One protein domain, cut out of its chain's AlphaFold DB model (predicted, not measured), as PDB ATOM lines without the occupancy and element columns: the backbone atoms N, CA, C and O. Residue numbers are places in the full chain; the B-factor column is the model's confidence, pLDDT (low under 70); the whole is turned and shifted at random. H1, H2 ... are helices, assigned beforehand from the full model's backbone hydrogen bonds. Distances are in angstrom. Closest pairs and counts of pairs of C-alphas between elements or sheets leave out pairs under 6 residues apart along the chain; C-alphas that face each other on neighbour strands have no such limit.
ATOM      1  N   HIS A   2     316.167 261.265 388.920       68.19
ATOM      2  CA  HIS A   2     314.890 261.971 388.672       68.19
ATOM      3  C   HIS A   2     314.469 262.108 387.192       68.19
ATOM      4  O   HIS A   2     313.287 261.975 386.886       68.19
ATOM      5  N   ALA A   3     315.408 262.339 386.267       77.69
ATOM      6  CA  ALA A   3     315.092 262.501 384.840       77.69
ATOM      7  C   ALA A   3     314.545 261.210 384.199       77.69
ATOM      8  O   ALA A   3     313.587 261.261 383.435       77.69
ATOM      9  N   ALA A   4     315.095 260.051 384.575       79.38
ATOM     10  CA  ALA A   4     314.622 258.749 384.104       79.38
ATOM     11  C   ALA A   4     313.208 258.430 384.619       79.38
ATOM     12  O   ALA A   4     312.387 257.924 383.863       79.38
ATOM     13  N   LEU A   5     312.900 258.778 385.877       80.25
ATOM     14  CA  LEU A   5     311.555 258.625 386.436       80.25
ATOM     15  C   LEU A   5     310.545 259.546 385.736       80.25
ATOM     16  O   LEU A   5     309.483 259.076 385.343       80.25
ATOM     17  N   ARG A   6     310.889 260.823 385.508       75.62
ATOM     18  CA  ARG A   6     310.007 261.764 384.798       75.62
ATOM     19  C   ARG A   6     309.792 261.399 383.332       75.62
ATOM     20  O   ARG A   6     308.674 261.527 382.852       75.62
ATOM     21  N   ALA A   7     310.817 260.915 382.632       79.25
ATOM     22  CA  ALA A   7     310.671 260.417 381.264       79.25
ATOM     23  C   ALA A   7     309.723 259.207 381.208       79.25
ATOM     24  O   ALA A   7     308.890 259.117 380.312       79.25
ATOM     25  N   ARG A   8     309.795 258.316 382.207       74.19
ATOM     26  CA  ARG A   8     308.890 257.167 382.340       74.19
ATOM     27  C   ARG A   8     307.455 257.598 382.653       74.19
ATOM     28  O   ARG A   8     306.537 257.133 381.996       74.19
ATOM     29  N   GLN A   9     307.276 258.545 383.572       77.44
ATOM     30  CA  GLN A   9     305.968 259.118 383.913       77.44
ATOM     31  C   GLN A   9     305.334 259.871 382.736       77.44
ATOM     32  O   GLN A   9     304.141 259.727 382.496       77.44
ATOM     33  N   ALA A  10     306.123 260.634 381.975       72.69
ATOM     34  CA  ALA A  10     305.657 261.307 380.767       72.69
ATOM     35  C   ALA A  10     305.286 260.299 379.667       72.69
ATOM     36  O   ALA A  10     304.256 260.458 379.021       72.69
ATOM     37  N   ALA A  11     306.075 259.233 379.496       72.12
ATOM     38  CA  ALA A  11     305.759 258.150 378.569       72.12
ATOM     39  C   ALA A  11     304.494 257.376 378.979       72.12
ATOM     40  O   ALA A  11     303.707 257.011 378.112       72.12
ATOM     41  N   ASP A  12     304.272 257.150 380.277       70.00
ATOM     42  CA  ASP A  12     303.059 256.507 380.795       70.00
ATOM     43  C   ASP A  12     301.825 257.414 380.646       70.00
ATOM     44  O   ASP A  12     300.767 256.933 380.249       70.00
ATOM     45  N   ALA A  13     301.961 258.723 380.892       65.94
ATOM     46  CA  ALA A  13     300.890 259.709 380.719       65.94
ATOM     47  C   ALA A  13     300.539 259.978 379.244       65.94
ATOM     48  O   ALA A  13     299.404 260.334 378.941       65.94
ATOM     49  N   ALA A  14     301.496 259.794 378.327       69.25
ATOM     50  CA  ALA A  14     301.285 259.912 376.885       69.25
ATOM     51  C   ALA A  14     300.624 258.668 376.262       69.25
ATOM     52  O   ALA A  14     300.293 258.684 375.073       69.25
ATOM     53  N   ARG A  15     300.438 257.576 377.021       74.25
ATOM     54  CA  ARG A  15     299.725 256.401 376.509       74.25
ATOM     55  C   ARG A  15     298.255 256.742 376.269       74.25
ATOM     56  O   ARG A  15     297.637 257.375 377.126       74.25
ATOM     57  N   PRO A  16     297.666 256.268 375.156       76.44
ATOM     58  CA  PRO A  16     296.237 256.389 374.944       76.44
ATOM     59  C   PRO A  16     295.495 255.793 376.140       76.44
ATOM     60  O   PRO A  16     295.823 254.680 376.576       76.44
ATOM     61  N   PRO A  17     294.500 256.498 376.690       83.25
ATOM     62  CA  PRO A  17     293.749 255.958 377.798       83.25
ATOM     63  C   PRO A  17     292.987 254.720 377.317       83.25
ATOM     64  O   PRO A  17     292.434 254.695 376.216       83.25
ATOM     65  N   HIS A  18     292.937 253.677 378.146       86.56
ATOM     66  CA  HIS A  18     292.318 252.403 377.769       86.56
ATOM     67  C   HIS A  18     290.858 252.549 377.309       86.56
ATOM     68  O   HIS A  18     290.410 251.771 376.472       86.56
ATOM     69  N   HIS A  19     290.135 253.563 377.800       87.94
ATOM     70  CA  HIS A  19     288.773 253.847 377.348       87.94
ATOM     71  C   HIS A  19     288.711 254.208 375.854       87.94
ATOM     72  O   HIS A  19     287.768 253.806 375.184       87.94
ATOM     73  N   ALA A  20     289.707 254.917 375.309       91.19
ATOM     74  CA  ALA A  20     289.721 255.307 373.899       91.19
ATOM     75  C   ALA A  20     289.931 254.084 372.998       91.19
ATOM     76  O   ALA A  20     289.260 253.931 371.981       91.19
ATOM     77  N   ILE A  21     290.797 253.158 373.422       93.25
ATOM     78  CA  ILE A  21     290.988 251.875 372.738       93.25
ATOM     79  C   ILE A  21     289.714 251.020 372.834       93.25
ATOM     80  O   ILE A  21     289.307 250.414 371.848       93.25
ATOM     81  N   ALA A  22     289.046 251.006 373.992       93.62
ATOM     82  CA  ALA A  22     287.783 250.290 374.168       93.62
ATOM     83  C   ALA A  22     286.670 250.817 373.249       93.62
ATOM     84  O   ALA A  22     285.946 250.015 372.672       93.62
ATOM     85  N   GLN A  23     286.569 252.135 373.046       94.31
ATOM     86  CA  GLN A  23     285.601 252.727 372.111       94.31
ATOM     87  C   GLN A  23     285.854 252.312 370.656       94.31
ATOM     88  O   GLN A  23     284.904 252.040 369.928       94.31
ATOM     89  N   ILE A  24     287.121 252.190 370.241       95.38
ATOM     90  CA  ILE A  24     287.467 251.653 368.914       95.38
ATOM     91  C   ILE A  24     286.979 250.207 368.786       95.38
ATOM     92  O   ILE A  24     286.321 249.865 367.809       95.38
ATOM     93  N   VAL A  25     287.255 249.364 369.785       95.44
ATOM     94  CA  VAL A  25     286.818 247.959 369.783       95.44
ATOM     95  C   VAL A  25     285.290 247.839 369.772       95.44
ATOM     96  O   VAL A  25     284.754 247.044 369.005       95.44
ATOM     97  N   LEU A  26     284.578 248.664 370.547       93.69
ATOM     98  CA  LEU A  26     283.113 248.729 370.518       93.69
ATOM     99  C   LEU A  26     282.590 249.119 369.132       93.69
ATOM    100  O   LEU A  26     281.664 248.491 368.633       93.69
ATOM    101  N   ALA A  27     283.207 250.108 368.480       94.38
ATOM    102  CA  ALA A  27     282.826 250.510 367.129       94.38
ATOM    103  C   ALA A  27     283.051 249.395 366.095       94.38
ATOM    104  O   ALA A  27     282.263 249.272 365.161       94.38
ATOM    105  N   ARG A  28     284.088 248.560 366.268       94.50
ATOM    106  CA  ARG A  28     284.309 247.375 365.419       94.50
ATOM    107  C   ARG A  28     283.211 246.325 365.611       94.50
ATOM    108  O   ARG A  28     282.794 245.719 364.636       94.50
ATOM    109  N   LEU A  29     282.748 246.130 366.847       92.81
ATOM    110  CA  LEU A  29     281.701 245.161 367.197       92.81
ATOM    111  C   LEU A  29     280.278 245.648 366.887       92.81
ATOM    112  O   LEU A  29     279.360 244.840 366.865       92.81
ATOM    113  N   ALA A  30     280.074 246.942 366.632       91.81
ATOM    114  CA  ALA A  30     278.745 247.538 366.477       91.81
ATOM    115  C   ALA A  30     277.915 246.977 365.302       91.81
ATOM    116  O   ALA A  30     276.709 247.205 365.253       91.81
ATOM    117  N   GLY A  31     278.553 246.296 364.344       86.94
ATOM    118  CA  GLY A  31     277.874 245.631 363.227       86.94
ATOM    119  C   GLY A  31     277.405 244.203 363.525       86.94
ATOM    120  O   GLY A  31     276.699 243.629 362.698       86.94
ATOM    121  N   GLU A  32     277.793 243.629 364.665       90.69
ATOM    122  CA  GLU A  32     277.464 242.252 365.028       90.69
ATOM    123  C   GLU A  32     276.087 242.161 365.713       90.69
ATOM    124  O   GLU A  32     275.689 243.091 366.418       90.69
ATOM    125  N   PRO A  33     275.333 241.060 365.530       84.75
ATOM    126  CA  PRO A  33     274.022 240.897 366.151       84.75
ATOM    127  C   PRO A  33     274.084 240.875 367.684       84.75
ATOM    128  O   PRO A  33     274.850 240.116 368.282       84.75
ATOM    129  N   ASP A  34     273.182 241.618 368.326       80.06
ATOM    130  CA  ASP A  34     273.005 241.560 369.777       80.06
ATOM    131  C   ASP A  34     272.607 240.144 370.230       80.06
ATOM    132  O   ASP A  34     271.636 239.554 369.748       80.06
ATOM    133  N   GLY A  35     273.350 239.594 371.195       76.44
ATOM    134  CA  GLY A  35     273.073 238.284 371.797       76.44
ATOM    135  C   GLY A  35     273.575 237.069 371.006       76.44
ATOM    136  O   GLY A  35     273.305 235.941 371.425       76.44
ATOM    137  N   GLY A  36     274.301 237.279 369.902       80.38
ATOM    138  CA  GLY A  36     275.038 236.245 369.169       80.38
ATOM    139  C   GLY A  36     276.525 236.207 369.531       80.38
ATOM    140  O   GLY A  36     277.059 237.154 370.108       80.38
ATOM    141  N   GLY A  37     277.193 235.097 369.210       88.19
ATOM    142  CA  GLY A  37     278.654 235.051 369.193       88.19
ATOM    143  C   GLY A  37     279.207 235.492 367.834       88.19
ATOM    144  O   GLY A  37     278.459 235.664 366.875       88.19
ATOM    145  N   VAL A  38     280.524 235.670 367.751       92.06
ATOM    146  CA  VAL A  38     281.247 236.002 366.517       92.06
ATOM    147  C   VAL A  38     282.104 234.816 366.070       92.06
ATOM    148  O   VAL A  38     282.776 234.203 366.901       92.06
ATOM    149  N   PRO A  39     282.157 234.481 364.769       90.50
ATOM    150  CA  PRO A  39     282.909 233.317 364.285       90.50
ATOM    151  C   PRO A  39     284.436 233.508 364.348       90.50
ATOM    152  O   PRO A  39     285.188 232.539 364.263       90.50
ATOM    153  N   ALA A  40     284.905 234.754 364.482       91.31
ATOM    154  CA  ALA A  40     286.314 235.115 364.609       91.31
ATOM    155  C   ALA A  40     286.465 236.354 365.500       91.31
ATOM    156  O   ALA A  40     285.641 237.261 365.447       91.31
ATOM    157  N   VAL A  41     287.530 236.413 366.299       92.31
ATOM    158  CA  VAL A  41     287.780 237.515 367.253       92.31
ATOM    159  C   VAL A  41     288.841 238.477 366.719       92.31
ATOM    160  O   VAL A  41     288.829 239.673 367.010       92.31
ATOM    161  N   GLU A  42     289.748 237.956 365.898       92.75
ATOM    162  CA  GLU A  42     290.910 238.625 365.321       92.75
ATOM    163  C   GLU A  42     290.569 239.963 364.635       92.75
ATOM    164  O   GLU A  42     291.299 240.932 364.879       92.75
ATOM    165  N   PRO A  43     289.461 240.092 363.868       93.31
ATOM    166  CA  PRO A  43     289.077 241.367 363.255       93.31
ATOM    167  C   PRO A  43     288.824 242.492 364.268       93.31
ATOM    168  O   PRO A  43     289.064 243.664 363.977       93.31
ATOM    169  N   PHE A  44     288.382 242.153 365.480       94.31
ATOM    170  CA  PHE A  44     287.996 243.125 366.504       94.31
ATOM    171  C   PHE A  44     289.169 243.546 367.393       94.31
ATOM    172  O   PHE A  44     289.175 244.651 367.939       94.31
ATOM    173  N   VAL A  45     290.200 242.703 367.509       94.88
ATOM    174  CA  VAL A  45     291.311 242.874 368.464       94.88
ATOM    175  C   VAL A  45     292.657 243.231 367.824       94.88
ATOM    176  O   VAL A  45     293.671 243.324 368.524       94.88
ATOM    177  N   GLY A  46     292.685 243.446 366.505       94.19
ATOM    178  CA  GLY A  46     293.875 243.904 365.787       94.19
ATOM    179  C   GLY A  46     294.368 245.288 366.251       94.19
ATOM    180  O   GLY A  46     293.609 246.035 366.878       94.19
ATOM    181  N   PRO A  47     295.625 245.668 365.955       95.50
ATOM    182  CA  PRO A  47     296.137 247.007 366.259       95.50
ATOM    183  C   PRO A  47     295.252 248.123 365.683       95.50
ATOM    184  O   PRO A  47     294.519 247.911 364.716       95.50
ATOM    185  N   VAL A  48     295.320 249.322 366.265       94.75
ATOM    186  CA  VAL A  48     294.599 250.499 365.752       94.75
ATOM    187  C   VAL A  48     295.052 250.800 364.321       94.75
ATOM    188  O   VAL A  48     296.246 250.939 364.051       94.75
ATOM    189  N   THR A  49     294.109 250.887 363.389       95.56
ATOM    190  CA  THR A  49     294.372 251.155 361.971       95.56
ATOM    191  C   THR A  49     294.639 252.641 361.719       95.56
ATOM    192  O   THR A  49     294.309 253.505 362.531       95.56
ATOM    193  N   ALA A  50     295.210 252.970 360.557       95.62
ATOM    194  CA  ALA A  50     295.446 254.363 360.168       95.62
ATOM    195  C   ALA A  50     294.149 255.187 360.067       95.62
ATOM    196  O   ALA A  50     294.159 256.387 360.331       95.62
ATOM    197  N   ASP A  51     293.037 254.558 359.687       94.06
ATOM    198  CA  ASP A  51     291.748 255.238 359.578       94.06
ATOM    199  C   ASP A  51     291.114 255.519 360.946       94.06
ATOM    200  O   ASP A  51     290.661 256.633 361.211       94.06
ATOM    201  N   GLU A  52     291.162 254.547 361.856       94.81
ATOM    202  CA  GLU A  52     290.727 254.735 363.243       94.81
ATOM    203  C   GLU A  52     291.570 255.793 363.955       94.81
ATOM    204  O   GLU A  52     291.027 256.611 364.697       94.81
ATOM    205  N   ALA A  53     292.877 255.837 363.681       93.12
ATOM    206  CA  ALA A  53     293.763 256.852 364.232       93.12
ATOM    207  C   ALA A  53     293.351 258.271 363.822       93.12
ATOM    208  O   ALA A  53     293.300 259.164 364.668       93.12
ATOM    209  N   ARG A  54     292.974 258.472 362.549       92.38
ATOM    210  CA  ARG A  54     292.450 259.762 362.066       92.38
ATOM    211  C   ARG A  54     291.140 260.155 362.749       92.38
ATOM    212  O   ARG A  54     290.933 261.334 363.008       92.38
ATOM    213  N   ARG A  55     290.261 259.187 363.027       90.75
ATOM    214  CA  ARG A  55     288.929 259.432 363.607       90.75
ATOM    215  C   ARG A  55     288.933 259.615 365.125       90.75
ATOM    216  O   ARG A  55     288.053 260.286 365.649       90.75
ATOM    217  N   THR A  56     289.889 259.012 365.829       90.06
ATOM    218  CA  THR A  56     289.868 258.914 367.303       90.06
ATOM    219  C   THR A  56     291.048 259.588 367.996       90.06
ATOM    220  O   THR A  56     291.008 259.781 369.209       90.06
ATOM    221  N   GLY A  57     292.111 259.927 367.259       88.38
ATOM    222  CA  GLY A  57     293.347 260.480 367.819       88.38
ATOM    223  C   GLY A  57     294.255 259.451 368.506       88.38
ATOM    224  O   GLY A  57     295.323 259.816 368.994       88.38
ATOM    225  N   VAL A  58     293.880 258.167 368.539       90.56
ATOM    226  CA  VAL A  58     294.742 257.085 369.043       90.56
ATOM    227  C   VAL A  58     295.761 256.702 367.970       90.56
ATOM    228  O   VAL A  58     295.385 256.423 366.839       90.56
ATOM    229  N   ALA A  59     297.051 256.650 368.302       92.50
ATOM    230  CA  ALA A  59     298.099 256.369 367.319       92.50
ATOM    231  C   ALA A  59     297.897 255.020 366.599       92.50
ATOM    232  O   ALA A  59     297.635 253.992 367.233       92.50
ATOM    233  N   ALA A  60     298.076 255.010 365.275       93.81
ATOM    234  CA  ALA A  60     298.049 253.784 364.482       93.81
ATOM    235  C   ALA A  60     299.133 252.799 364.960       93.81
ATOM    236  O   ALA A  60     300.219 253.201 365.371       93.81
ATOM    237  N   GLY A  61     298.828 251.504 364.928       93.75
ATOM    238  CA  GLY A  61     299.686 250.447 365.462       93.75
ATOM    239  C   GLY A  61     299.588 250.254 366.979       93.75
ATOM    240  O   GLY A  61     300.178 249.307 367.498       93.75
ATOM    241  N   THR A  62     298.819 251.082 367.701       92.81
ATOM    242  CA  THR A  62     298.555 250.855 369.132       92.81
ATOM    243  C   THR A  62     297.897 249.489 369.322       92.81
ATOM    244  O   THR A  62     296.850 249.207 368.737       92.81
ATOM    245  N   ALA A  63     298.510 248.629 370.134       94.25
ATOM    246  CA  ALA A  63     297.983 247.301 370.416       94.25
ATOM    247  C   ALA A  63     296.774 247.367 371.362       94.25
ATOM    248  O   ALA A  63     296.767 248.127 372.331       94.25
ATOM    249  N   VAL A  64     295.783 246.509 371.119       93.50
ATOM    250  CA  VAL A  64     294.669 246.311 372.051       93.50
ATOM    251  C   VAL A  64     295.196 245.634 373.331       93.50
ATOM    252  O   VAL A  64     295.873 244.605 373.229       93.50
ATOM    253  N   PRO A  65     294.919 246.182 374.532       92.50
ATOM    254  CA  PRO A  65     295.343 245.588 375.798       92.50
ATOM    255  C   PRO A  65     294.864 244.144 375.966       92.50
ATOM    256  O   PRO A  65     293.738 243.823 375.595       92.50
ATOM    257  N   GLY A  66     295.687 243.293 376.593       91.50
ATOM    258  CA  GLY A  66     295.394 241.864 376.786       91.50
ATOM    259  C   GLY A  66     294.006 241.593 377.370       91.50
ATOM    260  O   GLY A  66     293.220 240.910 376.736       91.50
ATOM    261  N   TRP A  67     293.659 242.246 378.482       91.81
ATOM    262  CA  TRP A  67     292.356 242.080 379.143       91.81
ATOM    263  C   TRP A  67     291.156 242.397 378.235       91.81
ATOM    264  O   TRP A  67     290.099 241.784 378.368       91.81
ATOM    265  N   LEU A  68     291.305 243.352 377.308       93.62
ATOM    266  CA  LEU A  68     290.247 243.712 376.369       93.62
ATOM    267  C   LEU A  68     290.152 242.663 375.259       93.62
ATOM    268  O   LEU A  68     289.050 242.288 374.880       93.62
ATOM    269  N   ARG A  69     291.292 242.124 374.802       92.75
ATOM    270  CA  ARG A  69     291.306 240.975 373.884       92.75
ATOM    271  C   ARG A  69     290.660 239.747 374.511       92.75
ATOM    272  O   ARG A  69     289.857 239.106 373.849       92.75
ATOM    273  N   ASP A  70     290.955 239.474 375.778       90.94
ATOM    274  CA  ASP A  70     290.364 238.363 376.526       90.94
ATOM    275  C   ASP A  70     288.846 238.556 376.667       90.94
ATOM    276  O   ASP A  70     288.084 237.615 376.473       90.94
ATOM    277  N   THR A  71     288.399 239.793 376.916       92.38
ATOM    278  CA  THR A  71     286.971 240.141 377.022       92.38
ATOM    279  C   THR A  71     286.236 239.935 375.696       92.38
ATOM    280  O   THR A  71     285.186 239.300 375.685       92.38
ATOM    281  N   VAL A  72     286.779 240.421 374.571       92.38
ATOM    282  CA  VAL A  72     286.188 240.173 373.240       92.38
ATOM    283  C   VAL A  72     286.277 238.690 372.873       92.38
ATOM    284  O   VAL A  72     285.373 238.154 372.242       92.38
ATOM    285  N   GLY A  73     287.328 238.000 373.323       91.56
ATOM    286  CA  GLY A  73     287.506 236.560 373.155       91.56
ATOM    287  C   GLY A  73     286.334 235.727 373.675       91.56
ATOM    288  O   GLY A  73     286.025 234.692 373.091       91.56
ATOM    289  N   LEU A  74     285.636 236.198 374.713       90.62
ATOM    290  CA  LEU A  74     284.443 235.539 375.257       90.62
ATOM    291  C   LEU A  74     283.252 235.525 374.288       90.62
ATOM    292  O   LEU A  74     282.340 234.725 374.479       90.62
ATOM    293  N   ALA A  75     283.252 236.383 373.263       92.00
ATOM    294  CA  ALA A  75     282.206 236.414 372.245       92.00
ATOM    295  C   ALA A  75     282.390 235.340 371.162       92.00
ATOM    296  O   ALA A  75     281.537 235.225 370.292       92.00
ATOM    297  N   LEU A  76     283.480 234.561 371.176       93.19
ATOM    298  CA  LEU A  76     283.743 233.558 370.147       93.19
ATOM    299  C   LEU A  76     282.627 232.502 370.073       93.19
ATOM    300  O   LEU A  76     282.369 231.776 371.033       93.19
ATOM    301  N   GLU A  77     282.048 232.348 368.888       92.62
ATOM    302  CA  GLU A  77     281.189 231.227 368.533       92.62
ATOM    303  C   GLU A  77     282.042 230.093 367.957       92.62
ATOM    304  O   GLU A  77     282.625 230.205 366.881       92.62
ATOM    305  N   ALA A  78     282.132 228.983 368.689       91.94
ATOM    306  CA  ALA A  78     282.868 227.800 368.263       91.94
ATOM    307  C   ALA A  78     282.281 226.528 368.903       91.94
ATOM    308  O   ALA A  78     281.532 226.615 369.884       91.94
TER     309      ALA A  78
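Overview. This is residues 2 to 78 of the 417 residues of an uncharacterized protein of Actinomadura sp. CNU-125 (UniProt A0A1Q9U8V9). A small body of four short helices has one helix, H1, sticking out from it as an arm with residues 2 to 14. In the body H2 and H5 run nearly the same way, the four-residue H3 packs on H2, and H4 is set steeply to H2 on the side away from H5; residues 30 to 41 loop out at the end of the body far from the arm. The printed part has 77 residues with five named helices, H1 to H5 in chain order, and no named strand: the class is all helix. The whole is loose, with a radius of gyration of the C-alphas of 15.0 A, and spans 51 by 24 by 16 A, the arm making much of the length.

Arrangement. Start with H1, residues 2 to 13, which touches no helix; residues 2 to 14 stand free. Go on to H2, residues 18 to 29; H1 and H2 are apart. Next comes H3, residues 42 to 45, which touches H2 at residues 25 to 29 alone; the closest C-alphas, of Arg 28 and Phe 44, are 5.7 A apart. H4, residues 50 to 56, only just touches H2, at residues 20 to 24 alone, with 3 pairs of C-alphas within 8 A; the closest, of Ile 24 and Glu 52, are 7.2 A apart. H2 and H4 run opposite ways at a steep tilt of 66 degrees. H5, residues 66 to 73, only just touches H3, with 3 pairs of C-alphas within 8 A; the closest, of Val 45 and Arg 69, are 5.7 A apart. H2 and H5 are close but not clearly touching, and run the same way at a shallow tilt of 20 degrees; their closest C-alphas, of Ala 22 and Leu 68, are 7.4 A apart. In H1, H2, H4 and H5 every O i to N i+4 pair is within hydrogen-bond range; H3 is too short for such a pair, and its one O i to N i+3 pair is within range.

Along the chain. Find C-alpha 2 at (314.890, 261.971, 388.672); from there H1 runs 16.3 A to C-alpha 13. H2 begins at C-alpha 18, at (292.318, 252.403, 377.769), and covers 16.6 A to C-alpha 29. H3 measures 5.3 A, H4 10.1 A and H5 10.2 A from first to last C-alpha; look for the end of H5 at C-alpha 73, at (287.506, 236.560, 373.155).

Size, cuts and confidence. The C-alphas farthest apart, those of His 2 and Gly 36, are 51.3 A apart. Without the stretch that stands free, the body of 64 residues spans 33 by 21 by 16 A. The printed part has no cut. The link from H2 to H3 is long, with 12 residues. Mean pLDDT of the printed part is 88.2; look for values under 70 at residue 2 and residues 13 to 14.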